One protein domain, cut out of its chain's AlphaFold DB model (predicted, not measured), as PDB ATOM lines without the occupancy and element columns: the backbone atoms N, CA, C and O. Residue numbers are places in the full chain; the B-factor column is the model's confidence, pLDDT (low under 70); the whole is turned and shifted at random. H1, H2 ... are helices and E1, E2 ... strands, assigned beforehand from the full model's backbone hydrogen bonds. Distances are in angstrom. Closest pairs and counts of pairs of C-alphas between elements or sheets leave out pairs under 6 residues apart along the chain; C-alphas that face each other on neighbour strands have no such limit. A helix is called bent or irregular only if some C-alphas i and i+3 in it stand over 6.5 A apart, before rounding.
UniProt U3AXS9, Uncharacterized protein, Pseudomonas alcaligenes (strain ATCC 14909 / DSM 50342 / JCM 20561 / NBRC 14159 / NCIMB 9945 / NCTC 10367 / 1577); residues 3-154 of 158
ATOM      1  N   ILE A   3      -7.547 -19.648 -35.064       97.75
ATOM      2  CA  ILE A   3      -6.368 -19.846 -35.907       97.75
ATOM      3  C   ILE A   3      -5.630 -21.076 -35.391       97.75
ATOM      4  O   ILE A   3      -5.339 -21.180 -34.200       97.75
ATOM      5  N   GLU A   4      -5.326 -22.004 -36.288       98.44
ATOM      6  CA  GLU A   4      -4.598 -23.227 -35.966       98.44
ATOM      7  C   GLU A   4      -3.145 -23.095 -36.409       98.44
ATOM      8  O   GLU A   4      -2.852 -22.576 -37.483       98.44
ATOM      9  N   TYR A   5      -2.237 -23.578 -35.573       98.50
ATOM     10  CA  TYR A   5      -0.807 -23.634 -35.822       98.50
ATOM     11  C   TYR A   5      -0.318 -25.061 -35.659       98.50
ATOM     12  O   TYR A   5      -0.679 -25.737 -34.698       98.50
ATOM     13  N   ARG A   6       0.576 -25.472 -36.554       98.31
ATOM     14  CA  ARG A   6       1.399 -26.666 -36.403       98.31
ATOM     15  C   ARG A   6       2.849 -26.314 -36.708       98.31
ATOM     16  O   ARG A   6       3.140 -25.785 -37.778       98.31
ATOM     17  N   ILE A   7       3.743 -26.598 -35.768       97.62
ATOM     18  CA  ILE A   7       5.184 -26.375 -35.891       97.62
ATOM     19  C   ILE A   7       5.867 -27.737 -35.804       97.62
ATOM     20  O   ILE A   7       5.798 -28.387 -34.764       97.62
ATOM     21  N   THR A   8       6.520 -28.154 -36.883       96.94
ATOM     22  CA  THR A   8       7.254 -29.423 -36.967       96.94
ATOM     23  C   THR A   8       8.742 -29.125 -37.117       96.94
ATOM     24  O   THR A   8       9.158 -28.521 -38.107       96.94
ATOM     25  N   LEU A   9       9.546 -29.514 -36.129       92.81
ATOM     26  CA  LEU A   9      11.005 -29.337 -36.145       92.81
ATOM     27  C   LEU A   9      11.724 -30.549 -36.742       92.81
ATOM     28  O   LEU A   9      12.731 -30.393 -37.426       92.81
ATOM     29  N   ASP A  10      11.219 -31.739 -36.436       88.06
ATOM     30  CA  ASP A  10      11.670 -33.050 -36.897       88.06
ATOM     31  C   ASP A  10      10.565 -34.077 -36.583       88.06
ATOM     32  O   ASP A  10       9.506 -33.705 -36.066       88.06
ATOM     33  N   ASP A  11      10.800 -35.352 -36.891       83.06
ATOM     34  CA  ASP A  11       9.802 -36.424 -36.760       83.06
ATOM     35  C   ASP A  11       9.278 -36.616 -35.325       83.06
ATOM     36  O   ASP A  11       8.169 -37.114 -35.137       83.06
ATOM     37  N   ASN A  12      10.041 -36.190 -34.311       82.94
ATOM     38  CA  ASN A  12       9.691 -36.366 -32.899       82.94
ATOM     39  C   ASN A  12       9.170 -35.084 -32.234       82.94
ATOM     40  O   ASN A  12       8.589 -35.151 -31.153       82.94
ATOM     41  N   HIS A  13       9.364 -33.920 -32.856       88.25
ATOM     42  CA  HIS A  13       8.999 -32.626 -32.284       88.25
ATOM     43  C   HIS A  13       7.973 -31.918 -33.167       88.25
ATOM     44  O   HIS A  13       8.312 -31.126 -34.055       88.25
ATOM     45  N   GLN A  14       6.701 -32.190 -32.879       94.56
ATOM     46  CA  GLN A  14       5.561 -31.515 -33.481       94.56
ATOM     47  C   GLN A  14       4.686 -30.881 -32.399       94.56
ATOM     48  O   GLN A  14       4.187 -31.565 -31.509       94.56
ATOM     49  N   PHE A  15       4.434 -29.583 -32.537       96.75
ATOM     50  CA  PHE A  15       3.606 -28.804 -31.624       96.75
ATOM     51  C   PHE A  15       2.384 -28.267 -32.359       96.75
ATOM     52  O   PHE A  15       2.508 -27.743 -33.469       96.75
ATOM     53  N   SER A  16       1.213 -28.376 -31.735       97.50
ATOM     54  CA  SER A  16      -0.056 -27.932 -32.309       97.50
ATOM     55  C   SER A  16      -0.772 -26.988 -31.354       97.50
ATOM     56  O   SER A  16      -0.959 -27.308 -30.183       97.50
ATOM     57  N   TYR A  17      -1.229 -25.852 -31.875       97.94
ATOM     58  CA  TYR A  17      -1.952 -24.847 -31.104       97.94
ATOM     59  C   TYR A  17      -3.225 -24.439 -31.826       97.94
ATOM     60  O   TYR A  17      -3.234 -24.246 -33.040       97.94
ATOM     61  N   ARG A  18      -4.294 -24.243 -31.058       97.56
ATOM     62  CA  ARG A  18      -5.536 -23.640 -31.529       97.56
ATOM     63  C   ARG A  18      -5.789 -22.375 -30.726       97.56
ATOM     64  O   ARG A  18      -5.956 -22.434 -29.511       97.56
ATOM     65  N   ILE A  19      -5.788 -21.236 -31.406       97.19
ATOM     66  CA  ILE A  19      -5.905 -19.920 -30.791       97.19
ATOM     67  C   ILE A  19      -7.285 -19.376 -31.114       97.19
ATOM     68  O   ILE A  19      -7.546 -18.947 -32.238       97.19
ATOM     69  N   GLU A  20      -8.163 -19.380 -30.118       96.12
ATOM     70  CA  GLU A  20      -9.433 -18.667 -30.206       96.12
ATOM     71  C   GLU A  20      -9.165 -17.152 -30.198       96.12
ATOM     72  O   GLU A  20      -8.320 -16.647 -29.451       96.12
ATOM     73  N   LEU A  21      -9.851 -16.407 -31.067       94.94
ATOM     74  CA  LEU A  21      -9.649 -14.956 -31.152       94.94
ATOM     75  C   LEU A  21     -10.422 -14.181 -30.081       94.94
ATOM     76  O   LEU A  21     -10.043 -13.062 -29.739       94.94
ATOM     77  N   ASP A  22     -11.468 -14.787 -29.523       93.25
ATOM     78  CA  ASP A  22     -12.327 -14.212 -28.487       93.25
ATOM     79  C   ASP A  22     -12.040 -14.832 -27.119       93.25
ATOM     80  O   ASP A  22     -12.936 -15.305 -26.424       93.25
ATOM     81  N   ARG A  23     -10.760 -14.854 -26.738       91.69
ATOM     82  CA  ARG A  23     -10.351 -15.329 -25.416       91.69
ATOM     83  C   ARG A  23     -10.715 -14.321 -24.339       91.69
ATOM     84  O   ARG A  23     -10.669 -13.107 -24.543       91.69
ATOM     85  N   GLN A  24     -11.063 -14.859 -23.182       91.25
ATOM     86  CA  GLN A  24     -11.326 -14.104 -21.969       91.25
ATOM     87  C   GLN A  24     -10.301 -14.502 -20.914       91.25
ATOM     88  O   GLN A  24      -9.760 -15.607 -20.947       91.25
ATOM     89  N   TYR A  25     -10.022 -13.584 -19.994       92.25
ATOM     90  CA  TYR A  25      -9.183 -13.903 -18.851       92.25
ATOM     91  C   TYR A  25      -9.938 -14.847 -17.918       92.25
ATOM     92  O   TYR A  25     -11.044 -14.520 -17.492       92.25
ATOM     93  N   ASP A  26      -9.326 -15.980 -17.592       91.88
ATOM     94  CA  ASP A  26      -9.808 -16.902 -16.569       91.88
ATOM     95  C   ASP A  26      -8.934 -16.762 -15.311       91.88
ATOM     96  O   ASP A  26      -7.801 -17.257 -15.298       91.88
ATOM     97  N   PRO A  27      -9.423 -16.096 -14.246       89.06
ATOM     98  CA  PRO A  27      -8.669 -15.939 -13.008       89.06
ATOM     99  C   PRO A  27      -8.315 -17.273 -12.343       89.06
ATOM    100  O   PRO A  27      -7.243 -17.387 -11.756       89.06
ATOM    101  N   GLN A  28      -9.187 -18.283 -12.436       88.75
ATOM    102  CA  GLN A  28      -8.957 -19.575 -11.787       88.75
ATOM    103  C   GLN A  28      -7.867 -20.354 -12.522       88.75
ATOM    104  O   GLN A  28      -6.903 -20.808 -11.903       88.75
ATOM    105  N   GLY A  29      -7.974 -20.448 -13.849       89.19
ATOM    106  CA  GLY A  29      -6.946 -21.054 -14.691       89.19
ATOM    107  C   GLY A  29      -5.603 -20.328 -14.596       89.19
ATOM    108  O   GLY A  29      -4.552 -20.972 -14.594       89.19
ATOM    109  N   ALA A  30      -5.619 -19.000 -14.444       91.00
ATOM    110  CA  ALA A  30      -4.406 -18.215 -14.263       91.00
ATOM    111  C   ALA A  30      -3.620 -18.658 -13.019       91.00
ATOM    112  O   ALA A  30      -2.400 -18.801 -13.107       91.00
ATOM    113  N   GLU A  31      -4.273 -18.935 -11.886       91.00
ATOM    114  CA  GLU A  31      -3.584 -19.317 -10.644       91.00
ATOM    115  C   GLU A  31      -2.745 -20.595 -10.759       91.00
ATOM    116  O   GLU A  31      -1.708 -20.704 -10.102       91.00
ATOM    117  N   ALA A  32      -3.120 -21.510 -11.654       92.38
ATOM    118  CA  ALA A  32      -2.374 -22.740 -11.915       92.38
ATOM    119  C   ALA A  32      -1.096 -22.529 -12.756       92.38
ATOM    120  O   ALA A  32      -0.322 -23.467 -12.939       92.38
ATOM    121  N   THR A  33      -0.849 -21.322 -13.276       94.81
ATOM    122  CA  THR A  33       0.290 -21.059 -14.172       94.81
ATOM    123  C   THR A  33       1.615 -20.818 -13.423       94.81
ATOM    124  O   THR A  33       1.627 -20.510 -12.222       94.81
ATOM    125  N   PRO A  34       2.773 -20.920 -14.102       96.00
ATOM    126  CA  PRO A  34       4.088 -20.750 -13.479       96.00
ATOM    127  C   PRO A  34       4.280 -19.389 -12.808       96.00
ATOM    128  O   PRO A  34       3.690 -18.391 -13.209       96.00
ATOM    129  N   LYS A  35       5.160 -19.301 -11.805       95.50
ATOM    130  CA  LYS A  35       5.374 -18.061 -11.027       95.50
ATOM    131  C   LYS A  35       5.784 -16.854 -11.877       95.50
ATOM    132  O   LYS A  35       5.486 -15.726 -11.498       95.50
ATOM    133  N   TRP A  36       6.445 -17.073 -13.012       95.75
ATOM    134  CA  TRP A  36       6.884 -15.985 -13.882       95.75
ATOM    135  C   TRP A  36       5.719 -15.258 -14.575       95.75
ATOM    136  O   TRP A  36       5.917 -14.149 -15.063       95.75
ATOM    137  N   THR A  37       4.504 -15.821 -14.586       97.06
ATOM    138  CA  THR A  37       3.324 -15.154 -15.163       97.06
ATOM    139  C   THR A  37       2.679 -14.138 -14.215       97.06
ATOM    140  O   THR A  37       1.751 -13.437 -14.621       97.06
ATOM    141  N   ARG A  38       3.140 -14.037 -12.957       96.75
ATOM    142  CA  ARG A  38       2.672 -13.030 -11.989       96.75
ATOM    143  C   ARG A  38       2.777 -11.623 -12.561       96.75
ATOM    144  O   ARG A  38       3.759 -11.305 -13.224       96.75
ATOM    145  N   LEU A  39       1.787 -10.776 -12.275       96.56
ATOM    146  CA  LEU A  39       1.727  -9.428 -12.851       96.56
ATOM    147  C   LEU A  39       2.959  -8.589 -12.482       96.56
ATOM    148  O   LEU A  39       3.462  -7.844 -13.315       96.56
ATOM    149  N   GLU A  40       3.453  -8.749 -11.255       95.06
ATOM    150  CA  GLU A  40       4.641  -8.069 -10.725       95.06
ATOM    151  C   GLU A  40       5.960  -8.509 -11.388       95.06
ATOM    152  O   GLU A  40       6.960  -7.797 -11.315       95.06
ATOM    153  N   ASN A  41       5.985  -9.668 -12.053       95.81
ATOM    154  CA  ASN A  41       7.197 -10.185 -12.672       95.81
ATOM    155  C   ASN A  41       7.434  -9.515 -14.032       95.81
ATOM    156  O   ASN A  41       6.759  -9.828 -15.010       95.81
ATOM    157  N   ASN A  42       8.429  -8.625 -14.103       94.69
ATOM    158  CA  ASN A  42       8.755  -7.839 -15.302       94.69
ATOM    159  C   ASN A  42       7.549  -7.053 -15.850       94.69
ATOM    160  O   ASN A  42       7.311  -7.015 -17.060       94.69
ATOM    161  N   GLN A  43       6.776  -6.429 -14.953       95.06
ATOM    162  CA  GLN A  43       5.626  -5.613 -15.332       95.06
ATOM    163  C   GLN A  43       6.037  -4.496 -16.307       95.06
ATOM    164  O   GLN A  43       6.989  -3.754 -16.061       95.06
ATOM    165  N   CYS A  44       5.296  -4.347 -17.410       95.81
ATOM    166  CA  CYS A  44       5.538  -3.277 -18.376       95.81
ATOM    167  C   CYS A  44       5.386  -1.899 -17.715       95.81
ATOM    168  O   CYS A  44       4.437  -1.673 -16.964       95.81
ATOM    169  N   SER A  45       6.231  -0.936 -18.090       95.94
ATOM    170  CA  SER A  45       6.161   0.448 -17.588       95.94
ATOM    171  C   SER A  45       4.840   1.163 -17.902       95.94
ATOM    172  O   SER A  45       4.472   2.113 -17.220       95.94
ATOM    173  N   ASN A  46       4.114   0.705 -18.924       95.50
ATOM    174  CA  ASN A  46       2.818   1.231 -19.349       95.50
ATOM    175  C   ASN A  46       1.637   0.310 -18.987       95.50
ATOM    176  O   ASN A  46       0.559   0.449 -19.568       95.50
ATOM    177  N   CYS A  47       1.833  -0.666 -18.094       96.81
ATOM    178  CA  CYS A  47       0.781  -1.597 -17.705       96.81
ATOM    179  C   CYS A  47      -0.295  -0.875 -16.871       96.81
ATOM    180  O   CYS A  47       0.025  -0.359 -15.804       96.81
ATOM    181  N   PRO A  48      -1.571  -0.856 -17.302       96.25
ATOM    182  CA  PRO A  48      -2.638  -0.214 -16.533       96.25
ATOM    183  C   PRO A  48      -3.278  -1.151 -15.494       96.25
ATOM    184  O   PRO A  48      -4.150  -0.716 -14.748       96.25
ATOM    185  N   LEU A  49      -2.906  -2.438 -15.480       96.31
ATOM    186  CA  LEU A  49      -3.492  -3.434 -14.585       96.31
ATOM    187  C   LEU A  49      -2.931  -3.285 -13.171       96.31
ATOM    188  O   LEU A  49      -1.734  -3.055 -12.982       96.31
ATOM    189  N   LYS A  50      -3.802  -3.467 -12.178       93.44
ATOM    190  CA  LYS A  50      -3.446  -3.441 -10.760       93.44
ATOM    191  C   LYS A  50      -3.379  -4.860 -10.209       93.44
ATOM    192  O   LYS A  50      -4.224  -5.689 -10.528       93.44
ATOM    193  N   LYS A  51      -2.408  -5.107  -9.328       87.44
ATOM    194  CA  LYS A  51      -2.183  -6.412  -8.683       87.44
ATOM    195  C   LYS A  51      -3.377  -6.919  -7.866       87.44
ATOM    196  O   LYS A  51      -3.554  -8.123  -7.745       87.44
ATOM    197  N   ASP A  52      -4.185  -6.002  -7.336       86.88
ATOM    198  CA  ASP A  52      -5.351  -6.339  -6.514       86.88
ATOM    199  C   ASP A  52      -6.507  -6.892  -7.367       86.88
ATOM    200  O   ASP A  52      -7.367  -7.606  -6.863       86.88
ATOM    201  N   GLU A  53      -6.513  -6.583  -8.668       88.25
ATOM    202  CA  GLU A  53      -7.510  -7.051  -9.640       88.25
ATOM    203  C   GLU A  53      -6.970  -8.212 -10.494       88.25
ATOM    204  O   GLU A  53      -7.714  -9.113 -10.874       88.25
ATOM    205  N   PHE A  54      -5.665  -8.208 -10.785       92.81
ATOM    206  CA  PHE A  54      -4.987  -9.213 -11.599       92.81
ATOM    207  C   PHE A  54      -3.745  -9.737 -10.875       92.81
ATOM    208  O   PHE A  54      -2.703  -9.081 -10.856       92.81
ATOM    209  N   SER A  55      -3.817 -10.962 -10.350       93.56
ATOM    210  CA  SER A  55      -2.652 -11.637  -9.759       93.56
ATOM    211  C   SER A  55      -1.570 -11.946 -10.804       93.56
ATOM    212  O   SER A  55      -0.371 -11.990 -10.501       93.56
ATOM    213  N   ARG A  56      -1.976 -12.144 -12.064       97.06
ATOM    214  CA  ARG A  56      -1.119 -12.572 -13.173       97.06
ATOM    215  C   ARG A  56      -1.352 -11.739 -14.427       97.06
ATOM    216  O   ARG A  56      -2.439 -11.225 -14.666       97.06
ATOM    217  N   CYS A  57      -0.302 -11.593 -15.232       97.44
ATOM    218  CA  CYS A  57      -0.365 -10.893 -16.507       97.44
ATOM    219  C   CYS A  57      -1.156 -11.745 -17.517       97.44
ATOM    220  O   CYS A  57      -0.710 -12.852 -17.828       97.44
ATOM    221  N   PRO A  58      -2.268 -11.246 -18.094       96.75
ATOM    222  CA  PRO A  58      -3.076 -12.029 -19.029       96.75
ATOM    223  C   PRO A  58      -2.287 -12.531 -20.240       96.75
ATOM    224  O   PRO A  58      -2.424 -13.680 -20.641       96.75
ATOM    225  N   ALA A  59      -1.397 -11.696 -20.783       97.06
ATOM    226  CA  ALA A  59      -0.546 -12.097 -21.896       97.06
ATOM    227  C   ALA A  59       0.452 -13.193 -21.486       97.06
ATOM    228  O   ALA A  59       0.652 -14.137 -22.236       97.06
ATOM    229  N   ALA A  60       1.049 -13.111 -20.293       97.31
ATOM    230  CA  ALA A  60       1.975 -14.140 -19.816       97.31
ATOM    231  C   ALA A  60       1.259 -15.477 -19.559       97.31
ATOM    232  O   ALA A  60       1.761 -16.529 -19.950       97.31
ATOM    233  N   VAL A  61       0.063 -15.424 -18.961       97.06
ATOM    234  CA  VAL A  61      -0.826 -16.583 -18.785       97.06
ATOM    235  C   VAL A  61      -1.166 -17.213 -20.129       97.06
ATOM    236  O   VAL A  61      -1.144 -18.425 -20.252       97.06
ATOM    237  N   ASP A  62      -1.412 -16.428 -21.168       96.31
ATOM    238  CA  ASP A  62      -1.723 -16.977 -22.486       96.31
ATOM    239  C   ASP A  62      -0.502 -17.555 -23.223       96.31
ATOM    240  O   ASP A  62      -0.649 -18.435 -24.071       96.31
ATOM    241  N   LEU A  63       0.706 -17.073 -22.918       96.44
ATOM    242  CA  LEU A  63       1.943 -17.493 -23.583       96.44
ATOM    243  C   LEU A  63       2.607 -18.706 -22.924       96.44
ATOM    244  O   LEU A  63       3.411 -19.360 -23.587       96.44
ATOM    245  N   HIS A  64       2.316 -19.004 -21.650       95.88
ATOM    246  CA  HIS A  64       3.190 -19.881 -20.861       95.88
ATOM    247  C   HIS A  64       3.439 -21.254 -21.479       95.88
ATOM    248  O   HIS A  64       4.594 -21.651 -21.571       95.88
ATOM    249  N   ARG A  65       2.391 -21.916 -21.988       94.25
ATOM    250  CA  ARG A  65       2.518 -23.232 -22.627       94.25
ATOM    251  C   ARG A  65       3.489 -23.206 -23.799       94.25
ATOM    252  O   ARG A  65       4.384 -24.030 -23.867       94.25
ATOM    253  N   VAL A  66       3.360 -22.207 -24.676       96.00
ATOM    254  CA  VAL A  66       4.261 -22.057 -25.827       96.00
ATOM    255  C   VAL A  66       5.691 -21.800 -25.352       96.00
ATOM    256  O   VAL A  66       6.632 -22.367 -25.886       96.00
ATOM    257  N   ILE A  67       5.890 -20.955 -24.341       94.19
ATOM    258  CA  ILE A  67       7.241 -20.680 -23.836       94.19
ATOM    259  C   ILE A  67       7.888 -21.938 -23.242       94.19
ATOM    260  O   ILE A  67       9.067 -22.172 -23.493       94.19
ATOM    261  N   GLU A  68       7.132 -22.746 -22.500       94.12
ATOM    262  CA  GLU A  68       7.614 -23.996 -21.901       94.12
ATOM    263  C   GLU A  68       7.907 -25.067 -22.960       94.12
ATOM    264  O   GLU A  68       8.974 -25.677 -22.920       94.12
ATOM    265  N   ASP A  69       7.027 -25.232 -23.951       94.38
ATOM    266  CA  ASP A  69       7.178 -26.204 -25.042       94.38
ATOM    267  C   ASP A  69       8.464 -25.987 -25.858       94.38
ATOM    268  O   ASP A  69       9.104 -26.943 -26.303       94.38
ATOM    269  N   PHE A  70       8.857 -24.725 -26.059       92.75
ATOM    270  CA  PHE A  70      10.033 -24.362 -26.852       92.75
ATOM    271  C   PHE A  70      11.265 -24.003 -26.007       92.75
ATOM    272  O   PHE A  70      12.305 -23.620 -26.557       92.75
ATOM    273  N   GLN A  71      11.186 -24.132 -24.681       90.62
ATOM    274  CA  GLN A  71      12.303 -23.830 -23.796       90.62
ATOM    275  C   GLN A  71      13.497 -24.752 -24.093       90.62
ATOM    276  O   GLN A  71      13.384 -25.973 -24.128       90.62
ATOM    277  N   GLY A  72      14.677 -24.158 -24.291       88.75
ATOM    278  CA  GLY A  72      15.913 -24.900 -24.566       88.75
ATOM    279  C   GLY A  72      16.103 -25.323 -26.027       88.75
ATOM    280  O   GLY A  72      17.165 -25.849 -26.360       88.75
ATOM    281  N   LEU A  73      15.141 -25.054 -26.918       89.12
ATOM    282  CA  LEU A  73      15.310 -25.290 -28.351       89.12
ATOM    283  C   LEU A  73      16.087 -24.137 -29.020       89.12
ATOM    284  O   LEU A  73      15.811 -22.966 -28.747       89.12
ATOM    285  N   PRO A  74      17.046 -24.424 -29.925       88.00
ATOM    286  CA  PRO A  74      17.778 -23.378 -30.630       88.00
ATOM    287  C   PRO A  74      16.855 -22.560 -31.535       88.00
ATOM    288  O   PRO A  74      16.221 -23.108 -32.436       88.00
ATOM    289  N   ALA A  75      16.841 -21.240 -31.340       85.88
ATOM    290  CA  ALA A  75      15.998 -20.316 -32.096       85.88
ATOM    291  C   ALA A  75      16.178 -20.468 -33.617       85.88
ATOM    292  O   ALA A  75      15.201 -20.618 -34.326       85.88
ATOM    293  N   PHE A  76      17.421 -20.550 -34.101       87.25
ATOM    294  CA  PHE A  76      17.750 -20.652 -35.531       87.25
ATOM    295  C   PHE A  76      17.432 -22.017 -36.172       87.25
ATOM    296  O   PHE A  76      17.655 -22.195 -37.376       87.25
ATOM    297  N   LYS A  77      16.959 -23.009 -35.400       92.06
ATOM    298  CA  LYS A  77      16.614 -24.332 -35.936       92.06
ATOM    299  C   LYS A  77      15.491 -24.171 -36.959       92.06
ATOM    300  O   LYS A  77      14.489 -23.509 -36.698       92.06
ATOM    301  N   LYS A  78      15.659 -24.769 -38.142       95.94
ATOM    302  CA  LYS A  78      14.617 -24.750 -39.170       95.94
ATOM    303  C   LYS A  78      13.421 -25.585 -38.718       95.94
ATOM    304  O   LYS A  78      13.597 -26.684 -38.203       95.94
ATOM    305  N   ALA A  79      12.225 -25.059 -38.942       96.56
ATOM    306  CA  ALA A  79      10.961 -25.717 -38.664       96.56
ATOM    307  C   ALA A  79      10.001 -25.513 -39.839       96.56
ATOM    308  O   ALA A  79       9.971 -24.449 -40.469       96.56
ATOM    309  N   GLN A  80       9.197 -26.533 -40.120       97.94
ATOM    310  CA  GLN A  80       8.039 -26.398 -40.987       97.94
ATOM    311  C   GLN A  80       6.889 -25.824 -40.164       97.94
ATOM    312  O   GLN A  80       6.435 -26.445 -39.203       97.94
ATOM    313  N   VAL A  81       6.409 -24.640 -40.539       98.25
ATOM    314  CA  VAL A  81       5.292 -23.984 -39.857       98.25
ATOM    315  C   VAL A  81       4.095 -23.965 -40.791       98.25
ATOM    316  O   VAL A  81       4.154 -23.398 -41.883       98.25
ATOM    317  N   TRP A  82       3.006 -24.583 -40.347       98.50
ATOM    318  CA  TRP A  82       1.711 -24.568 -41.010       98.50
ATOM    319  C   TRP A  82       0.718 -23.773 -40.163       98.50
ATOM    320  O   TRP A  82       0.655 -23.952 -38.946       98.50
ATOM    321  N   VAL A  83      -0.031 -22.879 -40.802       98.62
ATOM    322  CA  VAL A  83      -1.015 -22.016 -40.144       98.62
ATOM    323  C   VAL A  83      -2.307 -22.042 -40.935       98.62
ATOM    324  O   VAL A  83      -2.291 -21.793 -42.138       98.62
ATOM    325  N   ARG A  84      -3.431 -22.264 -40.262       98.25
ATOM    326  CA  ARG A  84      -4.763 -22.224 -40.866       98.25
ATOM    327  C   ARG A  84      -5.604 -21.135 -40.221       98.25
ATOM    328  O   ARG A  84      -5.813 -21.134 -39.010       98.25
ATOM    329  N   THR A  85      -6.085 -20.213 -41.045       96.69
ATOM    330  CA  THR A  85      -7.135 -19.248 -40.694       96.69
ATOM    331  C   THR A  85      -8.433 -19.653 -41.409       96.69
ATOM    332  O   THR A  85      -8.407 -20.557 -42.249       96.69
ATOM    333  N   PRO A  86      -9.585 -19.026 -41.110       93.75
ATOM    334  CA  PRO A  86     -10.826 -19.319 -41.830       93.75
ATOM    335  C   PRO A  86     -10.740 -19.088 -43.345       93.75
ATOM    336  O   PRO A  86     -11.423 -19.760 -44.111       93.75
ATOM    337  N   GLU A  87      -9.907 -18.143 -43.779       93.75
ATOM    338  CA  GLU A  87      -9.826 -17.693 -45.169       93.75
ATOM    339  C   GLU A  87      -8.773 -18.447 -45.990       93.75
ATOM    340  O   GLU A  87      -8.806 -18.383 -47.218       93.75
ATOM    341  N   ARG A  88      -7.783 -19.081 -45.342       95.88
ATOM    342  CA  ARG A  88      -6.551 -19.542 -46.008       95.88
ATOM    343  C   ARG A  88      -5.683 -20.436 -45.131       95.88
ATOM    344  O   ARG A  88      -5.667 -20.332 -43.904       95.88
ATOM    345  N   GLU A  89      -4.876 -21.247 -45.804       97.88
ATOM    346  CA  GLU A  89      -3.788 -22.011 -45.203       97.88
ATOM    347  C   GLU A  89      -2.432 -21.487 -45.676       97.88
ATOM    348  O   GLU A  89      -2.252 -21.101 -46.831       97.88
ATOM    349  N   TYR A  90      -1.467 -21.501 -44.767       98.00
ATOM    350  CA  TYR A  90      -0.092 -21.089 -44.984       98.00
ATOM    351  C   TYR A  90       0.844 -22.213 -44.596       98.00
ATOM    352  O   TYR A  90       0.643 -22.873 -43.580       98.00
ATOM    353  N   SER A  91       1.912 -22.383 -45.361       97.69
ATOM    354  CA  SER A  91       2.963 -23.343 -45.055       97.69
ATOM    355  C   SER A  91       4.298 -22.744 -45.464       97.69
ATOM    356  O   SER A  91       4.451 -22.308 -46.606       97.69
ATOM    357  N   LYS A  92       5.256 -22.668 -44.538       97.75
ATOM    358  CA  LYS A  92       6.579 -22.101 -44.814       97.75
ATOM    359  C   LYS A  92       7.640 -22.783 -43.957       97.75
ATOM    360  O   LYS A  92       7.451 -22.960 -42.753       97.75
ATOM    361  N   GLN A  93       8.768 -23.123 -44.575       97.56
ATOM    362  CA  GLN A  93       9.961 -23.550 -43.851       97.56
ATOM    363  C   GLN A  93      10.741 -22.307 -43.413       97.56
ATOM    364  O   GLN A  93      11.219 -21.533 -44.244       97.56
ATOM    365  N   VAL A  94      10.848 -22.090 -42.105       96.50
ATOM    366  CA  VAL A  94      11.447 -20.884 -41.511       96.50
ATOM    367  C   VAL A  94      12.344 -21.245 -40.334       96.50
ATOM    368  O   VAL A  94      12.405 -22.404 -39.936       96.50
ATOM    369  N   GLY A  95      13.086 -20.273 -39.801       96.31
ATOM    370  CA  GLY A  95      13.667 -20.433 -38.468       96.31
ATOM    371  C   GLY A  95      12.557 -20.491 -37.410       96.31
ATOM    372  O   GLY A  95      11.501 -19.867 -37.583       96.31
ATOM    373  N   LEU A  96      12.762 -21.264 -36.343       95.06
ATOM    374  CA  LEU A  96      11.789 -21.426 -35.266       95.06
ATOM    375  C   LEU A  96      11.393 -20.065 -34.668       95.06
ATOM    376  O   LEU A  96      10.218 -19.835 -34.391       95.06
ATOM    377  N   GLU A  97      12.330 -19.129 -34.555       94.75
ATOM    378  CA  GLU A  97      12.093 -17.760 -34.102       94.75
ATOM    379  C   GLU A  97      11.062 -17.002 -34.950       94.75
ATOM    380  O   GLU A  97      10.243 -16.253 -34.414       94.75
ATOM    381  N   GLU A  98      11.050 -17.207 -36.269       95.44
ATOM    382  CA  GLU A  98      10.092 -16.556 -37.168       95.44
ATOM    383  C   GLU A  98       8.688 -17.147 -36.988       95.44
ATOM    384  O   GLU A  98       7.704 -16.401 -36.920       95.44
ATOM    385  N   GLY A  99       8.605 -18.476 -36.856       96.12
ATOM    386  CA  GLY A  99       7.364 -19.191 -36.553       96.12
ATOM    387  C   GLY A  99       6.765 -18.767 -35.214       96.12
ATOM    388  O   GLY A  99       5.591 -18.393 -35.146       96.12
ATOM    389  N   LEU A 100       7.594 -18.740 -34.168       96.31
ATOM    390  CA  LEU A 100       7.196 -18.311 -32.830       96.31
ATOM    391  C   LEU A 100       6.782 -16.844 -32.813       96.31
ATOM    392  O   LEU A 100       5.716 -16.534 -32.297       96.31
ATOM    393  N   ARG A 101       7.530 -15.933 -33.444       95.25
ATOM    394  CA  ARG A 101       7.131 -14.517 -33.539       95.25
ATOM    395  C   ARG A 101       5.721 -14.357 -34.114       95.25
ATOM    396  O   ARG A 101       4.951 -13.531 -33.626       95.25
ATOM    397  N   SER A 102       5.371 -15.153 -35.126       96.19
ATOM    398  CA  SER A 102       4.026 -15.156 -35.703       96.19
ATOM    399  C   SER A 102       2.971 -15.667 -34.714       96.19
ATOM    400  O   SER A 102       1.971 -14.981 -34.501       96.19
ATOM    401  N   LEU A 103       3.210 -16.823 -34.088       97.81
ATOM    402  CA  LEU A 103       2.311 -17.447 -33.111       97.81
ATOM    403  C   LEU A 103       2.084 -16.554 -31.881       97.81
ATOM    404  O   LEU A 103       0.944 -16.232 -31.539       97.81
ATOM    405  N   LEU A 104       3.169 -16.100 -31.248       97.19
ATOM    406  CA  LEU A 104       3.126 -15.247 -30.060       97.19
ATOM    407  C   LEU A 104       2.414 -13.921 -30.360       97.19
ATOM    408  O   LEU A 104       1.686 -13.417 -29.512       97.19
ATOM    409  N   GLY A 105       2.567 -13.372 -31.571       95.62
ATOM    410  CA  GLY A 105       1.862 -12.162 -31.997       95.62
ATOM    411  C   GLY A 105       0.337 -12.299 -31.938       95.62
ATOM    412  O   GLY A 105      -0.334 -11.407 -31.419       95.62
ATOM    413  N   VAL A 106      -0.210 -13.430 -32.402       97.06
ATOM    414  CA  VAL A 106      -1.654 -13.715 -32.311       97.06
ATOM    415  C   VAL A 106      -2.069 -13.893 -30.856       97.06
ATOM    416  O   VAL A 106      -3.030 -13.263 -30.418       97.06
ATOM    417  N   ILE A 107      -1.320 -14.698 -30.096       97.88
ATOM    418  CA  ILE A 107      -1.611 -14.972 -28.683       97.88
ATOM    419  C   ILE A 107      -1.603 -13.675 -27.860       97.88
ATOM    420  O   ILE A 107      -2.460 -13.447 -27.014       97.88
ATOM    421  N   MET A 108      -0.672 -12.766 -28.105       97.06
ATOM    422  CA  MET A 108      -0.652 -11.490 -27.396       97.06
ATOM    423  C   MET A 108      -1.824 -10.589 -27.797       97.06
ATOM    424  O   MET A 108      -2.484 -10.016 -26.928       97.06
ATOM    425  N   ALA A 109      -2.108 -10.483 -29.097       96.50
ATOM    426  CA  ALA A 109      -3.154  -9.610 -29.630       96.50
ATOM    427  C   ALA A 109      -4.581 -10.051 -29.259       96.50
ATOM    428  O   ALA A 109      -5.489  -9.220 -29.263       96.50
ATOM    429  N   THR A 110      -4.785 -11.333 -28.941       96.81
ATOM    430  CA  THR A 110      -6.083 -11.871 -28.496       96.81
ATOM    431  C   THR A 110      -6.122 -12.202 -27.005       96.81
ATOM    432  O   THR A 110      -7.087 -12.808 -26.553       96.81
ATOM    433  N   SER A 111      -5.094 -11.814 -26.243       96.50
ATOM    434  CA  SER A 111      -5.113 -11.895 -24.780       96.50
ATOM    435  C   SER A 111      -6.013 -10.819 -24.169       96.50
ATOM    436  O   SER A 111      -6.334  -9.814 -24.809       96.50
ATOM    437  N   ALA A 112      -6.339 -10.964 -22.887       95.88
ATOM    438  CA  ALA A 112      -7.060  -9.929 -22.142       95.88
ATOM    439  C   ALA A 112      -6.179  -8.732 -21.711       95.88
ATOM    440  O   ALA A 112      -6.610  -7.895 -20.920       95.88
ATOM    441  N   CYS A 113      -4.939  -8.616 -22.206       96.88
ATOM    442  CA  CYS A 113      -4.095  -7.454 -21.926       96.88
ATOM    443  C   CYS A 113      -4.671  -6.191 -22.604       96.88
ATOM    444  O   CYS A 113      -4.761  -6.152 -23.830       96.88
ATOM    445  N   PRO A 114      -4.982  -5.106 -21.868       95.75
ATOM    446  CA  PRO A 114      -5.626  -3.914 -22.439       95.75
ATOM    447  C   PRO A 114      -4.722  -3.109 -23.385       95.75
ATOM    448  O   PRO A 114      -5.204  -2.341 -24.221       95.75
ATOM    449  N   VAL A 115      -3.401  -3.266 -23.268       96.06
ATOM    450  CA  VAL A 115      -2.437  -2.627 -24.174       96.06
ATOM    451  C   VAL A 115      -2.369  -3.400 -25.490       96.06
ATOM    452  O   VAL A 115      -2.546  -2.812 -26.557       96.06
ATOM    453  N   LEU A 116      -2.162  -4.718 -25.416       95.88
ATOM    454  CA  LEU A 116      -1.970  -5.584 -26.585       95.88
ATOM    455  C   LEU A 116      -3.288  -5.915 -27.297       95.88
ATOM    456  O   LEU A 116      -3.298  -6.036 -28.517       95.88
ATOM    457  N   GLY A 117      -4.414  -5.945 -26.581       94.50
ATOM    458  CA  GLY A 117      -5.749  -6.165 -27.143       94.50
ATOM    459  C   GLY A 117      -6.178  -5.099 -28.158       94.50
ATOM    460  O   GLY A 117      -7.037  -5.347 -29.001       94.50
ATOM    461  N   LYS A 118      -5.523  -3.927 -28.184       91.94
ATOM    462  CA  LYS A 118      -5.699  -2.931 -29.259       91.94
ATOM    463  C   LYS A 118      -5.269  -3.461 -30.633       91.94
ATOM    464  O   LYS A 118      -5.722  -2.941 -31.649       91.94
ATOM    465  N   LEU A 119      -4.423  -4.493 -30.665       92.94
ATOM    466  CA  LEU A 119      -3.953  -5.170 -31.874       92.94
ATOM    467  C   LEU A 119      -4.882  -6.310 -32.317       92.94
ATOM    468  O   LEU A 119      -4.604  -6.945 -33.332       92.94
ATOM    469  N   LYS A 120      -6.009  -6.559 -31.636       94.38
ATOM    470  CA  LYS A 120      -6.981  -7.602 -32.010       94.38
ATOM    471  C   LYS A 120      -7.407  -7.572 -33.497       94.38
ATOM    472  O   LYS A 120      -7.562  -8.651 -34.073       94.38
ATOM    473  N   PRO A 121      -7.536  -6.415 -34.186       93.00
ATOM    474  CA  PRO A 121      -7.794  -6.394 -35.634       93.00
ATOM    475  C   PRO A 121      -6.687  -7.041 -36.486       93.00
ATOM    476  O   PRO A 121      -6.980  -7.623 -37.533       93.00
ATOM    477  N   MET A 122      -5.426  -6.984 -36.038       93.19
ATOM    478  CA  MET A 122      -4.302  -7.651 -36.705       93.19
ATOM    479  C   MET A 122      -4.413  -9.172 -36.616       93.19
ATOM    480  O   MET A 122      -4.042  -9.838 -37.582       93.19
ATOM    481  N   ALA A 123      -4.941  -9.694 -35.502       94.62
ATOM    482  CA  ALA A 123      -5.194 -11.119 -35.298       94.62
ATOM    483  C   ALA A 123      -6.417 -11.619 -36.085       94.62
ATOM    484  O   ALA A 123      -6.392 -12.725 -36.604       94.62
ATOM    485  N   HIS A 124      -7.463 -10.802 -36.247       93.12
ATOM    486  CA  HIS A 124      -8.581 -11.156 -37.134       93.12
ATOM    487  C   HIS A 124      -8.147 -11.253 -38.595       93.12
ATOM    488  O   HIS A 124      -8.568 -12.146 -39.312       93.12
ATOM    489  N   ASN A 125      -7.256 -10.360 -39.027       92.19
ATOM    490  CA  ASN A 125      -6.720 -10.360 -40.387       92.19
ATOM    491  C   ASN A 125      -5.347 -11.037 -40.459       92.19
ATOM    492  O   ASN A 125      -4.487 -10.597 -41.226       92.19
ATOM    493  N   HIS A 126      -5.100 -12.035 -39.610       95.44
ATOM    494  CA  HIS A 126      -3.759 -12.546 -39.337       95.44
ATOM    495  C   HIS A 126      -3.004 -12.971 -40.593       95.44
ATOM    496  O   HIS A 126      -3.461 -13.830 -41.339       95.44
ATOM    497  N   LEU A 127      -1.825 -12.385 -40.801       95.88
ATOM    498  CA  LEU A 127      -0.922 -12.697 -41.908       95.88
ATOM    499  C   LEU A 127       0.359 -13.292 -41.309       95.88
ATOM    500  O   LEU A 127       1.204 -12.533 -40.817       95.88
ATOM    501  N   PRO A 128       0.497 -14.628 -41.294       96.12
ATOM    502  CA  PRO A 128       1.725 -15.283 -40.876       96.12
ATOM    503  C   PRO A 128       2.905 -14.845 -41.740       96.12
ATOM    504  O   PRO A 128       2.744 -14.566 -42.925       96.12
ATOM    505  N   PHE A 129       4.097 -14.807 -41.142       94.50
ATOM    506  CA  PHE A 129       5.353 -14.498 -41.844       94.50
ATOM    507  C   PHE A 129       5.386 -13.136 -42.557       94.50
ATOM    508  O   PHE A 129       6.185 -12.953 -43.473       94.50
ATOM    509  N   ALA A 130       4.549 -12.183 -42.128       93.50
ATOM    510  CA  ALA A 130       4.532 -10.842 -42.698       93.50
ATOM    511  C   ALA A 130       5.928 -10.202 -42.647       93.50
ATOM    512  O   ALA A 130       6.591 -10.161 -41.598       93.50
ATOM    513  N   SER A 131       6.349  -9.677 -43.793       93.75
ATOM    514  CA  SER A 131       7.510  -8.809 -43.916       93.75
ATOM    515  C   SER A 131       7.305  -7.515 -43.125       93.75
ATOM    516  O   SER A 131       6.181  -7.118 -42.799       93.75
ATOM    517  N   SER A 132       8.398  -6.804 -42.849       92.19
ATOM    518  CA  SER A 132       8.329  -5.488 -42.206       92.19
ATOM    519  C   SER A 132       7.477  -4.502 -43.011       92.19
ATOM    520  O   SER A 132       6.725  -3.729 -42.426       92.19
ATOM    521  N   GLN A 133       7.537  -4.562 -44.345       96.62
ATOM    522  CA  GLN A 133       6.746  -3.696 -45.219       96.62
ATOM    523  C   GLN A 133       5.247  -3.998 -45.110       96.62
ATOM    524  O   GLN A 133       4.453  -3.076 -44.930       96.62
ATOM    525  N   GLU A 134       4.853  -5.273 -45.154       95.94
ATOM    526  CA  GLU A 134       3.454  -5.681 -44.973       95.94
ATOM    527  C   GLU A 134       2.943  -5.323 -43.577       95.94
ATOM    528  O   GLU A 134       1.813  -4.858 -43.427       95.94
ATOM    529  N   PHE A 135       3.776  -5.498 -42.548       92.31
ATOM    530  CA  PHE A 135       3.433  -5.116 -41.183       92.31
ATOM    531  C   PHE A 135       3.194  -3.608 -41.053       92.31
ATOM    532  O   PHE A 135       2.172  -3.201 -40.495       92.31
ATOM    533  N   ILE A 136       4.100  -2.780 -41.586       94.62
ATOM    534  CA  ILE A 136       3.986  -1.316 -41.553       94.62
ATOM    535  C   ILE A 136       2.735  -0.870 -42.305       94.62
ATOM    536  O   ILE A 136       1.928  -0.131 -41.743       94.62
ATOM    537  N   LEU A 137       2.541  -1.359 -43.534       96.00
ATOM    538  CA  LEU A 137       1.383  -1.014 -44.353       96.00
ATOM    539  C   LEU A 137       0.080  -1.342 -43.618       96.00
ATOM    540  O   LEU A 137      -0.751  -0.460 -43.428       96.00
ATOM    541  N   ARG A 138      -0.067  -2.577 -43.121       94.44
ATOM    542  CA  ARG A 138      -1.267  -3.007 -42.385       94.44
ATOM    543  C   ARG A 138      -1.496  -2.182 -41.122       94.44
ATOM    544  O   ARG A 138      -2.629  -1.793 -40.849       94.44
ATOM    545  N   THR A 139      -0.439  -1.895 -40.367       91.81
ATOM    546  CA  THR A 139      -0.537  -1.125 -39.120       91.81
ATOM    547  C   THR A 139      -0.970   0.314 -39.388       91.81
ATOM    548  O   THR A 139      -1.887   0.803 -38.729       91.81
ATOM    549  N   ILE A 140      -0.366   0.977 -40.380       94.50
ATOM    550  CA  ILE A 140      -0.734   2.343 -40.776       94.50
ATOM    551  C   ILE A 140      -2.164   2.372 -41.310       94.50
ATOM    552  O   ILE A 140      -2.944   3.216 -40.874       94.50
ATOM    553  N   SER A 141      -2.535   1.442 -42.195       94.62
ATOM    554  CA  SER A 141      -3.899   1.353 -42.723       94.62
ATOM    555  C   SER A 141      -4.916   1.201 -41.594       94.62
ATOM    556  O   SER A 141      -5.843   1.998 -41.513       94.62
ATOM    557  N   LEU A 142      -4.713   0.262 -40.663       91.94
ATOM    558  CA  LEU A 142      -5.626   0.070 -39.531       91.94
ATOM    559  C   LEU A 142      -5.699   1.295 -38.617       91.94
ATOM    560  O   LEU A 142      -6.785   1.660 -38.164       91.94
ATOM    561  N   TYR A 143      -4.561   1.936 -38.347       91.81
ATOM    562  CA  TYR A 143      -4.519   3.151 -37.544       91.81
ATOM    563  C   TYR A 143      -5.296   4.293 -38.212       91.81
ATOM    564  O   TYR A 143      -6.171   4.879 -37.578       91.81
ATOM    565  N   LEU A 144      -5.031   4.581 -39.490       94.19
ATOM    566  CA  LEU A 144      -5.706   5.648 -40.230       94.19
ATOM    567  C   LEU A 144      -7.198   5.366 -40.410       94.19
ATOM    568  O   LEU A 144      -8.002   6.273 -40.224       94.19
ATOM    569  N   THR A 145      -7.586   4.119 -40.689       91.94
ATOM    570  CA  THR A 145      -8.998   3.719 -40.743       91.94
ATOM    571  C   THR A 145      -9.684   3.973 -39.403       91.94
ATOM    572  O   THR A 145     -10.753   4.576 -39.370       91.94
ATOM    573  N   ARG A 146      -9.053   3.595 -38.283       90.31
ATOM    574  CA  ARG A 146      -9.580   3.906 -36.949       90.31
ATOM    575  C   ARG A 146      -9.723   5.415 -36.741       90.31
ATOM    576  O   ARG A 146     -10.776   5.851 -36.289       90.31
ATOM    577  N   GLN A 147      -8.697   6.200 -37.070       90.19
ATOM    578  CA  GLN A 147      -8.736   7.655 -36.897       90.19
ATOM    579  C   GLN A 147      -9.815   8.317 -37.754       90.19
ATOM    580  O   GLN A 147     -10.514   9.199 -37.267       90.19
ATOM    581  N   TYR A 148     -10.000   7.858 -38.993       92.88
ATOM    582  CA  TYR A 148     -11.057   8.339 -39.877       92.88
ATOM    583  C   TYR A 148     -12.443   8.150 -39.246       92.88
ATOM    584  O   TYR A 148     -13.197   9.113 -39.122       92.88
ATOM    585  N   PHE A 149     -12.757   6.945 -38.758       89.38
ATOM    586  CA  PHE A 149     -14.051   6.678 -38.121       89.38
ATOM    587  C   PHE A 149     -14.217   7.374 -36.763       89.38
ATOM    588  O   PHE A 149     -15.306   7.864 -36.470       89.38
ATOM    589  N   CYS A 150     -13.156   7.481 -35.954       87.25
ATOM    590  CA  CYS A 150     -13.195   8.256 -34.710       87.25
ATOM    591  C   CYS A 150     -13.427   9.753 -34.975       87.25
ATOM    592  O   CYS A 150     -14.204  10.383 -34.265       87.25
ATOM    593  N   GLY A 151     -12.802  10.318 -36.012       82.06
ATOM    594  CA  GLY A 151     -13.020  11.707 -36.426       82.06
ATOM    595  C   GLY A 151     -14.418  11.952 -36.998       82.06
ATOM    596  O   GLY A 151     -14.987  13.024 -36.809       82.06
ATOM    597  N   MET A 152     -15.012  10.943 -37.638       65.31
ATOM    598  CA  MET A 152     -16.378  11.002 -38.167       65.31
ATOM    599  C   MET A 152     -17.454  10.879 -37.070       65.31
ATOM    600  O   MET A 152     -18.588  11.306 -37.268       65.31
ATOM    601  N   GLN A 153     -17.100  10.372 -35.882       56.06
ATOM    602  CA  GLN A 153     -17.988  10.264 -34.715       56.06
ATOM    603  C   GLN A 153     -18.310  11.608 -34.021       56.06
ATOM    604  O   GLN A 153     -19.030  11.615 -33.027       56.06
ATOM    605  N   ILE A 154     -17.875  12.752 -34.565       55.38
ATOM    606  CA  ILE A 154     -18.293  14.096 -34.128       55.38
ATOM    607  C   ILE A 154     -19.200  14.741 -35.190       55.38
ATOM    608  O   ILE A 154     -18.851  15.793 -35.696       55.38
TER     609      ILE A 154
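What this domain is: This is residues 3 to 154 of the 158 residues of an uncharacterized protein of Pseudomonas alcaligenes (strain ATCC 14909 / DSM 50342 / JCM 20561 / NBRC 14159 / NCIMB 9945 / NCTC 10367 / 1577) (UniProt U3AXS9). A twisted four-stranded sheet forms a wall with helix H3 packed along one face; H2 runs beside H3, and H4 packs across the last residues of H3. Beyond H2 lie the short H1 and the long unnamed stretch 32 to 57, while residues 143 to 154, mostly of the long helix H5, stick out and lengthen the outline. The 152 printed residues hold named elements in the order E1 E2 H1 H2 E3 E4 H3 H4 H5; the antiparallel sheet has the order E2 E1 E3 E4, and the class is mixed. The whole is compact, with a radius of gyration of the C-alphas of 16.8 A and spans of 57, 37 and 26 A.

How they stand to each other: E1, residues 3 to 10, and E2, residues 13 to 20, form an antiparallel hairpin, with N 5 and O 17 at 2.8 A. E1 also neighbours E3, residues 78 to 84, antiparallel, with N 6 and O 82 at 2.8 A. E3 and E4, residues 89 to 95, form a second antiparallel hairpin, with N 79 and O 94 at 2.8 A. H1, residues 27 to 31, and H2, residues 58 to 69, are close but not clearly touching; their closest C-alphas, of Ala 30 and Val 61, are 6.0 A apart. E2, H1, H2 and E3 make a split strand-helix-strand unit, two strands running the same way with E1 between them, and its crossover is right-handed. H3, residues 96 to 109, is on the sheet at a height of 9.5 A, making two layers, helix over sheet; it runs along the strands, at 21 degrees to E1 on the local plane. H2 only grazes the sheet with residues 62 to 69. With residues 59 to 63, H2 touches residues 104 to 108 of H3, closest at C-alphas 59 and 108, 5.5 A, at a shallow tilt of 24 degrees, opposite ways. H4, residues 116 to 124, touches residues 105 to 109 of H3, closest at C-alphas 120 and 109, 4.9 A, at 71 degrees, only just about perpendicular. H5, residues 132 to 152, only just touches H4, with 3 pairs of C-alphas within 8 A, the closest those of Leu 142 and Pro 121, 7.9 A. O i to N i+4 pairs are all within hydrogen-bond range in H1, H3 and H5, against 6 of 8 in H2 and 1 of 5 in H4, where 5 of 6 O i to N i+3 pairs are.

Where its parts are: E1 begins at C-alpha 3 (-6.368, -19.846, -35.907) and spans 22.4 A; E2 spans 23.2 A. H3 spans 19.9 A, and H5 spans 30.0 A to C-alpha 152 (-16.378, 11.002, -38.167). H2 and H4 are irregular: C-alphas 62 and 65, and likewise 118 and 121, are 7.6 A apart.

The domain as a whole: The C-alphas farthest apart, of Asp 11 and Ile 154, are 57.9 A apart. The printed part has no cut, and the link from H1 to H2, 26 residues, is long. Residues 152 to 154 have pLDDT under 70.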